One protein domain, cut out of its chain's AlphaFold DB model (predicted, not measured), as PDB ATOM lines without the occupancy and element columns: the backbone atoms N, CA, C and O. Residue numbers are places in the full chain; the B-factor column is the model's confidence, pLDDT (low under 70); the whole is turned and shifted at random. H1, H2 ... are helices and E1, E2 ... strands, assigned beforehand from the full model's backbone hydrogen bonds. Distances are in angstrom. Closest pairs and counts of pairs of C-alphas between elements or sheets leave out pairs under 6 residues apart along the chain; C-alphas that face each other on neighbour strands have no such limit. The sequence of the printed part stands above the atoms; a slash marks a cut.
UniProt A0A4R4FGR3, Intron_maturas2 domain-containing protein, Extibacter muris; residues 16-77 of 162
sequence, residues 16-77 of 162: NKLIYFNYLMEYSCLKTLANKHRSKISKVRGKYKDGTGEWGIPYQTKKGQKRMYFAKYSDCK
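Overview. This is residues 16 to 77 of the 162 residues of the protein "Intron_maturas2 domain-containing protein" of Extibacter muris (UniProt A0A4R4FGR3). Picture a long helix, H1, along one side, with short H2 set crosswise near its last residues; from there the chain passes through a two-strand hairpin, E1 and E2, and comes back to short H3 near H1's first turns. Residues 60 to 65, at the hairpin's turn, stick out. The 62 printed residues hold, in order, H1, H2, E1, E2 and H3, with one antiparallel sheet, E1 - E2; the class is mixed, helices and strands. The whole is only just loose, close to compact, with a radius of gyration of the C-alphas of 13.0 A and spans of 32 by 32 by 19 A.

Along the chain. Find C-alpha 16 at (156.727, 178.538, 191.817); from there H1 runs through residues 16 to 36, 30.5 A, to C-alpha 36 at (160.462, 197.016, 215.832). Next come H2, residues 41 to 47, 9.8 A; E1, residues 57 to 61, 12.7 A; and E2, residues 64 to 68, 13.1 A. H3, residues 73 to 76, 5.3 A, ends at C-alpha 76, (162.508, 169.994, 199.734).

Arrangement. Look at residues 30 to 34 of H1, which alone touch H2; the closest C-alphas, of Ala 34 and Ile 41, are 5.2 A apart. The lines of H1 and H2 are about perpendicular, at 80 degrees. In the hairpin of E1 and E2, antiparallel at 144 degrees, N 59 and O 66 are within hydrogen-bond range at 2.8 A, as are N 68 and O 57 at 2.9 A. H1 is apart from both strands. At residues 18 to 22 alone, H1 only just touches H3, with 3 pairs of C-alphas within 8 A; the closest, of Leu 18 and Tyr 73, are 6.8 A apart. In H1 and H2 every O i to N i+4 pair is within hydrogen-bond range; H3 is too short for such a pair.

Size, cuts and confidence. The C-alphas farthest apart, of Asn 16 and Lys 62, are 38.0 A apart, while those of Asn 16 and Lys 77 are 12.2 A apart. The printed part has no cut, and no link is long. In the B-factor column, residues 74 to 77 are under 70; the mean pLDDT of the printed part is 86.4.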
ATOM      1  N   ASN A  16     157.051 177.112 191.904       71.12
ATOM      2  CA  ASN A  16     156.727 178.538 191.817       71.12
ATOM      3  C   ASN A  16     155.852 179.029 192.984       71.12
ATOM      4  O   ASN A  16     156.051 180.138 193.476       71.12
ATOM      5  N   LYS A  17     154.925 178.198 193.486       76.81
ATOM      6  CA  LYS A  17     154.088 178.555 194.644       76.81
ATOM      7  C   LYS A  17     154.896 178.590 195.940       76.81
ATOM      8  O   LYS A  17     154.650 179.448 196.779       76.81
ATOM      9  N   LEU A  18     155.878 177.698 196.081       76.25
ATOM     10  CA  LEU A  18     156.791 177.681 197.226       76.25
ATOM     11  C   LEU A  18     157.762 178.864 197.195       76.25
ATOM     12  O   LEU A  18     158.037 179.446 198.239       76.25
ATOM     13  N   ILE A  19     158.232 179.261 196.010       79.25
ATOM     14  CA  ILE A  19     159.068 180.457 195.837       79.25
ATOM     15  C   ILE A  19     158.291 181.709 196.256       79.25
ATOM     16  O   ILE A  19     158.786 182.501 197.058       79.25
ATOM     17  N   TYR A  20     157.053 181.859 195.778       84.38
ATOM     18  CA  TYR A  20     156.193 182.977 196.167       84.38
ATOM     19  C   TYR A  20     155.880 182.978 197.671       84.38
ATOM     20  O   TYR A  20     155.935 184.019 198.324       84.38
ATOM     21  N   PHE A  21     155.605 181.806 198.247       85.00
ATOM     22  CA  PHE A  21     155.383 181.672 199.684       85.00
ATOM     23  C   PHE A  21     156.620 182.068 200.501       85.00
ATOM     24  O   PHE A  21     156.496 182.801 201.480       85.00
ATOM     25  N   ASN A  22     157.813 181.645 200.078       84.81
ATOM     26  CA  ASN A  22     159.062 182.040 200.722       84.81
ATOM     27  C   ASN A  22     159.235 183.565 200.716       84.81
ATOM     28  O   ASN A  22     159.500 184.155 201.760       84.81
ATOM     29  N   TYR A  23     158.992 184.203 199.568       86.88
ATOM     30  CA  TYR A  23     159.025 185.660 199.440       86.88
ATOM     31  C   TYR A  23     158.070 186.345 200.431       86.88
ATOM     32  O   TYR A  23     158.462 187.278 201.134       86.88
ATOM     33  N   LEU A  24     156.831 185.855 200.547       90.69
ATOM     34  CA  LEU A  24     155.841 186.410 201.472       90.69
ATOM     35  C   LEU A  24     156.293 186.299 202.938       90.69
ATOM     36  O   LEU A  24     156.188 187.264 203.700       90.69
ATOM     37  N   MET A  25     156.824 185.137 203.328       88.88
ATOM     38  CA  MET A  25     157.321 184.885 204.684       88.88
ATOM     39  C   MET A  25     158.538 185.752 205.024       88.88
ATOM     40  O   MET A  25     158.598 186.340 206.109       88.88
ATOM     41  N   GLU A  26     159.479 185.878 204.087       90.31
ATOM     42  CA  GLU A  26     160.682 186.701 204.229       90.31
ATOM     43  C   GLU A  26     160.314 188.176 204.457       90.31
ATOM     44  O   GLU A  26     160.762 188.798 205.427       90.31
ATOM     45  N   TYR A  27     159.439 188.731 203.615       92.38
ATOM     46  CA  TYR A  27     159.041 190.137 203.698       92.38
ATOM     47  C   TYR A  27     158.181 190.451 204.921       92.38
ATOM     48  O   TYR A  27     158.359 191.514 205.521       92.38
ATOM     49  N   SER A  28     157.297 189.536 205.329       92.94
ATOM     50  CA  SER A  28     156.533 189.671 206.573       92.94
ATOM     51  C   SER A  28     157.470 189.818 207.778       92.94
ATOM     52  O   SER A  28     157.371 190.778 208.546       92.94
ATOM     53  N   CYS A  29     158.474 188.943 207.890       92.31
ATOM     54  CA  CYS A  29     159.465 189.005 208.962       92.31
ATOM     55  C   CYS A  29     160.305 190.289 208.920       92.31
ATOM     56  O   CYS A  29     160.450 190.975 209.937       92.31
ATOM     57  N   LEU A  30     160.820 190.654 207.741       93.44
ATOM     58  CA  LEU A  30     161.590 191.884 207.557       93.44
ATOM     59  C   LEU A  30     160.782 193.122 207.944       93.44
ATOM     60  O   LEU A  30     161.327 194.030 208.572       93.44
ATOM     61  N   LYS A  31     159.488 193.164 207.610       95.38
ATOM     62  CA  LYS A  31     158.600 194.269 207.977       95.38
ATOM     63  C   LYS A  31     158.403 194.352 209.489       95.38
ATOM     64  O   LYS A  31     158.492 195.448 210.041       95.38
ATOM     65  N   THR A  32     158.219 193.221 210.166       95.69
ATOM     66  CA  THR A  32     158.116 193.173 211.632       95.69
ATOM     67  C   THR A  32     159.395 193.673 212.303       95.69
ATOM     68  O   THR A  32     159.335 194.505 213.210       95.69
ATOM     69  N   LEU A  33     160.567 193.238 211.834       94.00
ATOM     70  CA  LEU A  33     161.860 193.699 212.351       94.00
ATOM     71  C   LEU A  33     162.095 195.189 212.077       94.00
ATOM     72  O   LEU A  33     162.563 195.917 212.952       94.00
ATOM     73  N   ALA A  34     161.746 195.654 210.879       95.69
ATOM     74  CA  ALA A  34     161.847 197.054 210.490       95.69
ATOM     75  C   ALA A  34     160.989 197.940 211.399       95.69
ATOM     76  O   ALA A  34     161.502 198.907 211.958       95.69
ATOM     77  N   ASN A  35     159.734 197.557 211.638       96.06
ATOM     78  CA  ASN A  35     158.842 198.273 212.544       96.06
ATOM     79  C   ASN A  35     159.368 198.269 213.989       96.06
ATOM     80  O   ASN A  35     159.398 199.322 214.624       96.06
ATOM     81  N   LYS A  36     159.862 197.124 214.488       95.06
ATOM     82  CA  LYS A  36     160.462 197.016 215.832       95.06
ATOM     83  C   LYS A  36     161.633 197.983 216.022       95.06
ATOM     84  O   LYS A  36     161.755 198.603 217.071       95.06
ATOM     85  N   HIS A  37     162.478 198.130 215.006       91.62
ATOM     86  CA  HIS A  37     163.630 199.030 215.037       91.62
ATOM     87  C   HIS A  37     163.330 200.433 214.480       91.62
ATOM     88  O   HIS A  37     164.275 201.167 214.186       91.62
ATOM     89  N   ARG A  38     162.048 200.799 214.279       92.69
ATOM     90  CA  ARG A  38     161.607 202.068 213.654       92.69
ATOM     91  C   ARG A  38     162.433 202.435 212.413       92.69
ATOM     92  O   ARG A  38     162.886 203.560 212.231       92.69
ATOM     93  N   SER A  39     162.693 201.436 211.581       94.06
ATOM     94  CA  SER A  39     163.641 201.482 210.473       94.06
ATOM     95  C   SER A  39     162.995 201.007 209.174       94.06
ATOM     96  O   SER A  39     161.878 200.498 209.154       94.06
ATOM     97  N   LYS A  40     163.712 201.166 208.058       94.00
ATOM     98  CA  LYS A  40     163.305 200.634 206.748       94.00
ATOM     99  C   LYS A  40     163.753 199.176 206.596       94.00
ATOM    100  O   LYS A  40     164.790 198.789 207.136       94.00
ATOM    101  N   ILE A  41     163.023 198.400 205.792       92.50
ATOM    102  CA  ILE A  41     163.360 197.000 205.466       92.50
ATOM    103  C   ILE A  41     164.790 196.881 204.919       92.50
ATOM    104  O   ILE A  41     165.532 195.999 205.337       92.50
ATOM    105  N   SER A  42     165.209 197.802 204.046       91.75
ATOM    106  CA  SER A  42     166.564 197.819 203.478       91.75
ATOM    107  C   SER A  42     167.659 197.924 204.545       91.75
ATOM    108  O   SER A  42     168.646 197.197 204.474       91.75
ATOM    109  N   LYS A  43     167.462 198.761 205.575       93.56
ATOM    110  CA  LYS A  43     168.404 198.895 206.701       93.56
ATOM    111  C   LYS A  43     168.500 197.602 207.508       93.56
ATOM    112  O   LYS A  43     169.597 197.180 207.853       93.56
ATOM    113  N   VAL A  44     167.366 196.952 207.777       92.88
ATOM    114  CA  VAL A  44     167.324 195.662 208.486       92.88
ATOM    115  C   VAL A  44     168.010 194.564 207.677       92.88
ATOM    116  O   VAL A  44     168.832 193.831 208.220       92.88
ATOM    117  N   ARG A  45     167.725 194.484 206.374       90.25
ATOM    118  CA  ARG A  45     168.340 193.504 205.474       90.25
ATOM    119  C   ARG A  45     169.851 193.700 205.368       90.25
ATOM    120  O   ARG A  45     170.582 192.721 205.388       90.25
ATOM    121  N   GLY A  46     170.316 194.951 205.313       90.38
ATOM    122  CA  GLY A  46     171.742 195.282 205.358       90.38
ATOM    123  C   GLY A  46     172.387 194.904 206.692       90.38
ATOM    124  O   GLY A  46     173.425 194.252 206.703       90.38
ATOM    125  N   LYS A  47     171.734 195.230 207.814       90.06
ATOM    126  CA  LYS A  47     172.217 194.921 209.171       90.06
ATOM    127  C   LYS A  47     172.407 193.421 209.406       90.06
ATOM    128  O   LYS A  47     173.362 193.023 210.060       90.06
ATOM    129  N   TYR A  48     171.491 192.599 208.900       90.00
ATOM    130  CA  TYR A  48     171.516 191.145 209.081       90.00
ATOM    131  C   TYR A  48     172.047 190.388 207.858       90.00
ATOM    132  O   TYR A  48     171.832 189.179 207.758       90.00
ATOM    133  N   LYS A  49     172.762 191.056 206.947       88.19
ATOM    134  CA  LYS A  49     173.421 190.399 205.813       88.19
ATOM    135  C   LYS A  49     174.607 189.556 206.298       88.19
ATOM    136  O   LYS A  49     175.207 189.853 207.331       88.19
ATOM    137  N   ASP A  50     174.917 188.494 205.566       83.56
ATOM    138  CA  ASP A  50     175.998 187.552 205.892       83.56
ATOM    139  C   ASP A  50     177.220 187.667 204.961       83.56
ATOM    140  O   ASP A  50     178.126 186.850 204.994       83.56
ATOM    141  N   GLY A  51     177.241 188.680 204.086       77.88
ATOM    142  CA  GLY A  51     178.314 188.898 203.104       77.88
ATOM    143  C   GLY A  51     178.175 188.064 201.825       77.88
ATOM    144  O   GLY A  51     178.420 188.579 200.743       77.88
ATOM    145  N   THR A  52     177.646 186.844 201.916       75.75
ATOM    146  CA  THR A  52     177.420 185.906 200.792       75.75
ATOM    147  C   THR A  52     176.176 186.202 199.944       75.75
ATOM    148  O   THR A  52     175.887 185.497 198.984       75.75
ATOM    149  N   GLY A  53     175.421 187.249 200.291       75.50
ATOM    150  CA  GLY A  53     174.166 187.628 199.624       75.50
ATOM    151  C   GLY A  53     172.907 187.189 200.376       75.50
ATOM    152  O   GLY A  53     171.857 187.808 200.202       75.50
ATOM    153  N   GLU A  54     173.024 186.217 201.282       83.50
ATOM    154  CA  GLU A  54     171.949 185.808 202.188       83.50
ATOM    155  C   GLU A  54     171.896 186.702 203.444       83.50
ATOM    156  O   GLU A  54     172.836 187.441 203.768       83.50
ATOM    157  N   TRP A  55     170.765 186.663 204.151       88.75
ATOM    158  CA  TRP A  55     170.585 187.336 205.435       88.75
ATOM    159  C   TRP A  55     170.029 186.358 206.469       88.75
ATOM    160  O   TRP A  55     169.296 185.428 206.139       88.75
ATOM    161  N   GLY A  56     170.385 186.572 207.731       90.38
ATOM    162  CA  GLY A  56     169.982 185.691 208.822       90.38
ATOM    163  C   GLY A  56     170.154 186.350 210.180       90.38
ATOM    164  O   GLY A  56     171.030 187.202 210.363       90.38
ATOM    165  N   ILE A  57     169.317 185.959 211.139       90.31
ATOM    166  CA  ILE A  57     169.285 186.553 212.479       90.31
ATOM    167  C   ILE A  57     170.348 185.870 213.349       90.31
ATOM    168  O   ILE A  57     170.266 184.654 213.547       90.31
ATOM    169  N   PRO A  58     171.347 186.604 213.869       90.81
ATOM    170  CA  PRO A  58     172.327 186.035 214.780       90.81
ATOM    171  C   PRO A  58     171.690 185.725 216.141       90.81
ATOM    172  O   PRO A  58     170.889 186.504 216.655       90.81
ATOM    173  N   TYR A  59     172.069 184.600 216.737       91.00
ATOM    174  CA  TYR A  59     171.673 184.191 218.080       91.00
ATOM    175  C   TYR A  59     172.835 183.490 218.795       91.00
ATOM    176  O   TYR A  59     173.690 182.860 218.167       91.00
ATOM    177  N   GLN A  60     172.878 183.609 220.122       92.38
ATOM    178  CA  GLN A  60     173.929 183.003 220.938       92.38
ATOM    179  C   GLN A  60     173.600 181.541 221.252       92.38
ATOM    180  O   GLN A  60     172.488 181.215 221.665       92.38
ATOM    181  N   THR A  61     174.572 180.653 221.057       90.50
ATOM    182  CA  THR A  61     174.512 179.242 221.462       90.50
ATOM    183  C   THR A  61     175.646 178.962 222.448       90.50
ATOM    184  O   THR A  61     176.670 179.634 222.421       90.50
ATOM    185  N   LYS A  62     175.535 177.899 223.259       89.75
ATOM    186  CA  LYS A  62     176.619 177.434 224.154       89.75
ATOM    187  C   LYS A  62     177.972 177.204 223.450       89.75
ATOM    188  O   LYS A  62     179.000 177.205 224.106       89.75
ATOM    189  N   LYS A  63     177.961 176.981 222.130       87.38
ATOM    190  CA  LYS A  63     179.145 176.740 221.283       87.38
ATOM    191  C   LYS A  63     179.559 177.963 220.443       87.38
ATOM    192  O   LYS A  63     180.361 177.810 219.531       87.38
ATOM    193  N   GLY A  64     178.969 179.135 220.690       89.19
ATOM    194  CA  GLY A  64     179.239 180.376 219.958       89.19
ATOM    195  C   GLY A  64     178.031 180.949 219.212       89.19
ATOM    196  O   GLY A  64     176.908 180.437 219.288       89.19
ATOM    197  N   GLN A  65     178.274 182.041 218.490       87.69
ATOM    198  CA  GLN A  65     177.253 182.763 217.738       87.69
ATOM    199  C   GLN A  65     176.880 181.998 216.462       87.69
ATOM    200  O   GLN A  65     177.731 181.684 215.633       87.69
ATOM    201  N   LYS A  66     175.589 181.710 216.298       89.44
ATOM    202  CA  LYS A  66     175.020 181.085 215.099       89.44
ATOM    203  C   LYS A  66     174.061 182.043 214.413       89.44
ATOM    204  O   LYS A  66     173.608 183.013 215.013       89.44
ATOM    205  N   ARG A  67     173.729 181.763 213.155       88.94
ATOM    206  CA  ARG A  67     172.740 182.526 212.389       88.94
ATOM    207  C   ARG A  67     171.572 181.635 212.009       88.94
ATOM    208  O   ARG A  67     171.759 180.475 211.650       88.94
ATOM    209  N   MET A  68     170.367 182.174 212.141       87.50
ATOM    210  CA  MET A  68     169.137 181.533 211.701       87.50
ATOM    211  C   MET A  68     168.748 182.103 210.339       87.50
ATOM    212  O   MET A  68     168.535 183.312 210.221       87.50
ATOM    213  N   TYR A  69     168.646 181.234 209.340       87.50
ATOM    214  CA  TYR A  69     168.213 181.577 207.986       87.50
ATOM    215  C   TYR A  69     166.784 181.085 207.751       87.50
ATOM    216  O   TYR A  69     166.280 180.224 208.478       87.50
ATOM    217  N   PHE A  70     166.132 181.618 206.719       82.75
ATOM    218  CA  PHE A  70     164.877 181.053 206.232       82.75
ATOM    219  C   PHE A  70     165.107 179.660 205.644       82.75
ATOM    220  O   PHE A  70     166.174 179.364 205.105       82.75
ATOM    221  N   ALA A  71     164.091 178.803 205.751       78.25
ATOM    222  CA  ALA A  71     164.142 177.470 205.175       78.25
ATOM    223  C   ALA A  71     164.360 177.557 203.657       78.25
ATOM    224  O   ALA A  71     163.610 178.227 202.942       78.25
ATOM    225  N   LYS A  72     165.375 176.851 203.154       74.81
ATOM    226  CA  LYS A  72     165.617 176.722 201.718       74.81
ATOM    227  C   LYS A  72     164.630 175.705 201.153       74.81
ATOM    228  O   LYS A  72     164.843 174.501 201.215       74.81
ATOM    229  N   TYR A  73     163.524 176.188 200.591       71.12
ATOM    230  CA  TYR A  73     162.494 175.324 199.993       71.12
ATOM    231  C   TYR A  73     163.002 174.529 198.773       71.12
ATOM    232  O   TYR A  73     162.379 173.541 198.384       71.12
ATOM    233  N   SER A  74     164.150 174.910 198.200       67.19
ATOM    234  CA  SER A  74     164.906 174.095 197.240       67.19
ATOM    235  C   SER A  74     165.319 172.739 197.816       67.19
ATOM    236  O   SER A  74     165.320 171.749 197.089       67.19
ATOM    237  N   ASP A  75     165.591 172.662 199.118       68.88
ATOM    238  CA  ASP A  75     166.061 171.447 199.794       68.88
ATOM    239  C   ASP A  75     164.938 170.420 199.990       68.88
ATOM    240  O   ASP A  75     165.195 169.262 200.340       68.88
ATOM    241  N   CYS A  76     163.691 170.844 199.763       65.12
ATOM    242  CA  CYS A  76     162.508 169.994 199.734       65.12
ATOM    243  C   CYS A  76     162.328 169.292 198.376       65.12
ATOM    244  O   CYS A  76     161.451 168.437 198.242       65.12
ATOM    245  N   LYS A  77     163.135 169.628 197.360       64.69
ATOM    246  CA  LYS A  77     163.076 169.004 196.033       64.69
ATOM    247  C   LYS A  77     163.537 167.546 196.113       64.69
ATOM    248  O   LYS A  77     164.627 167.255 196.590       64.69
TER     249      LYS A  77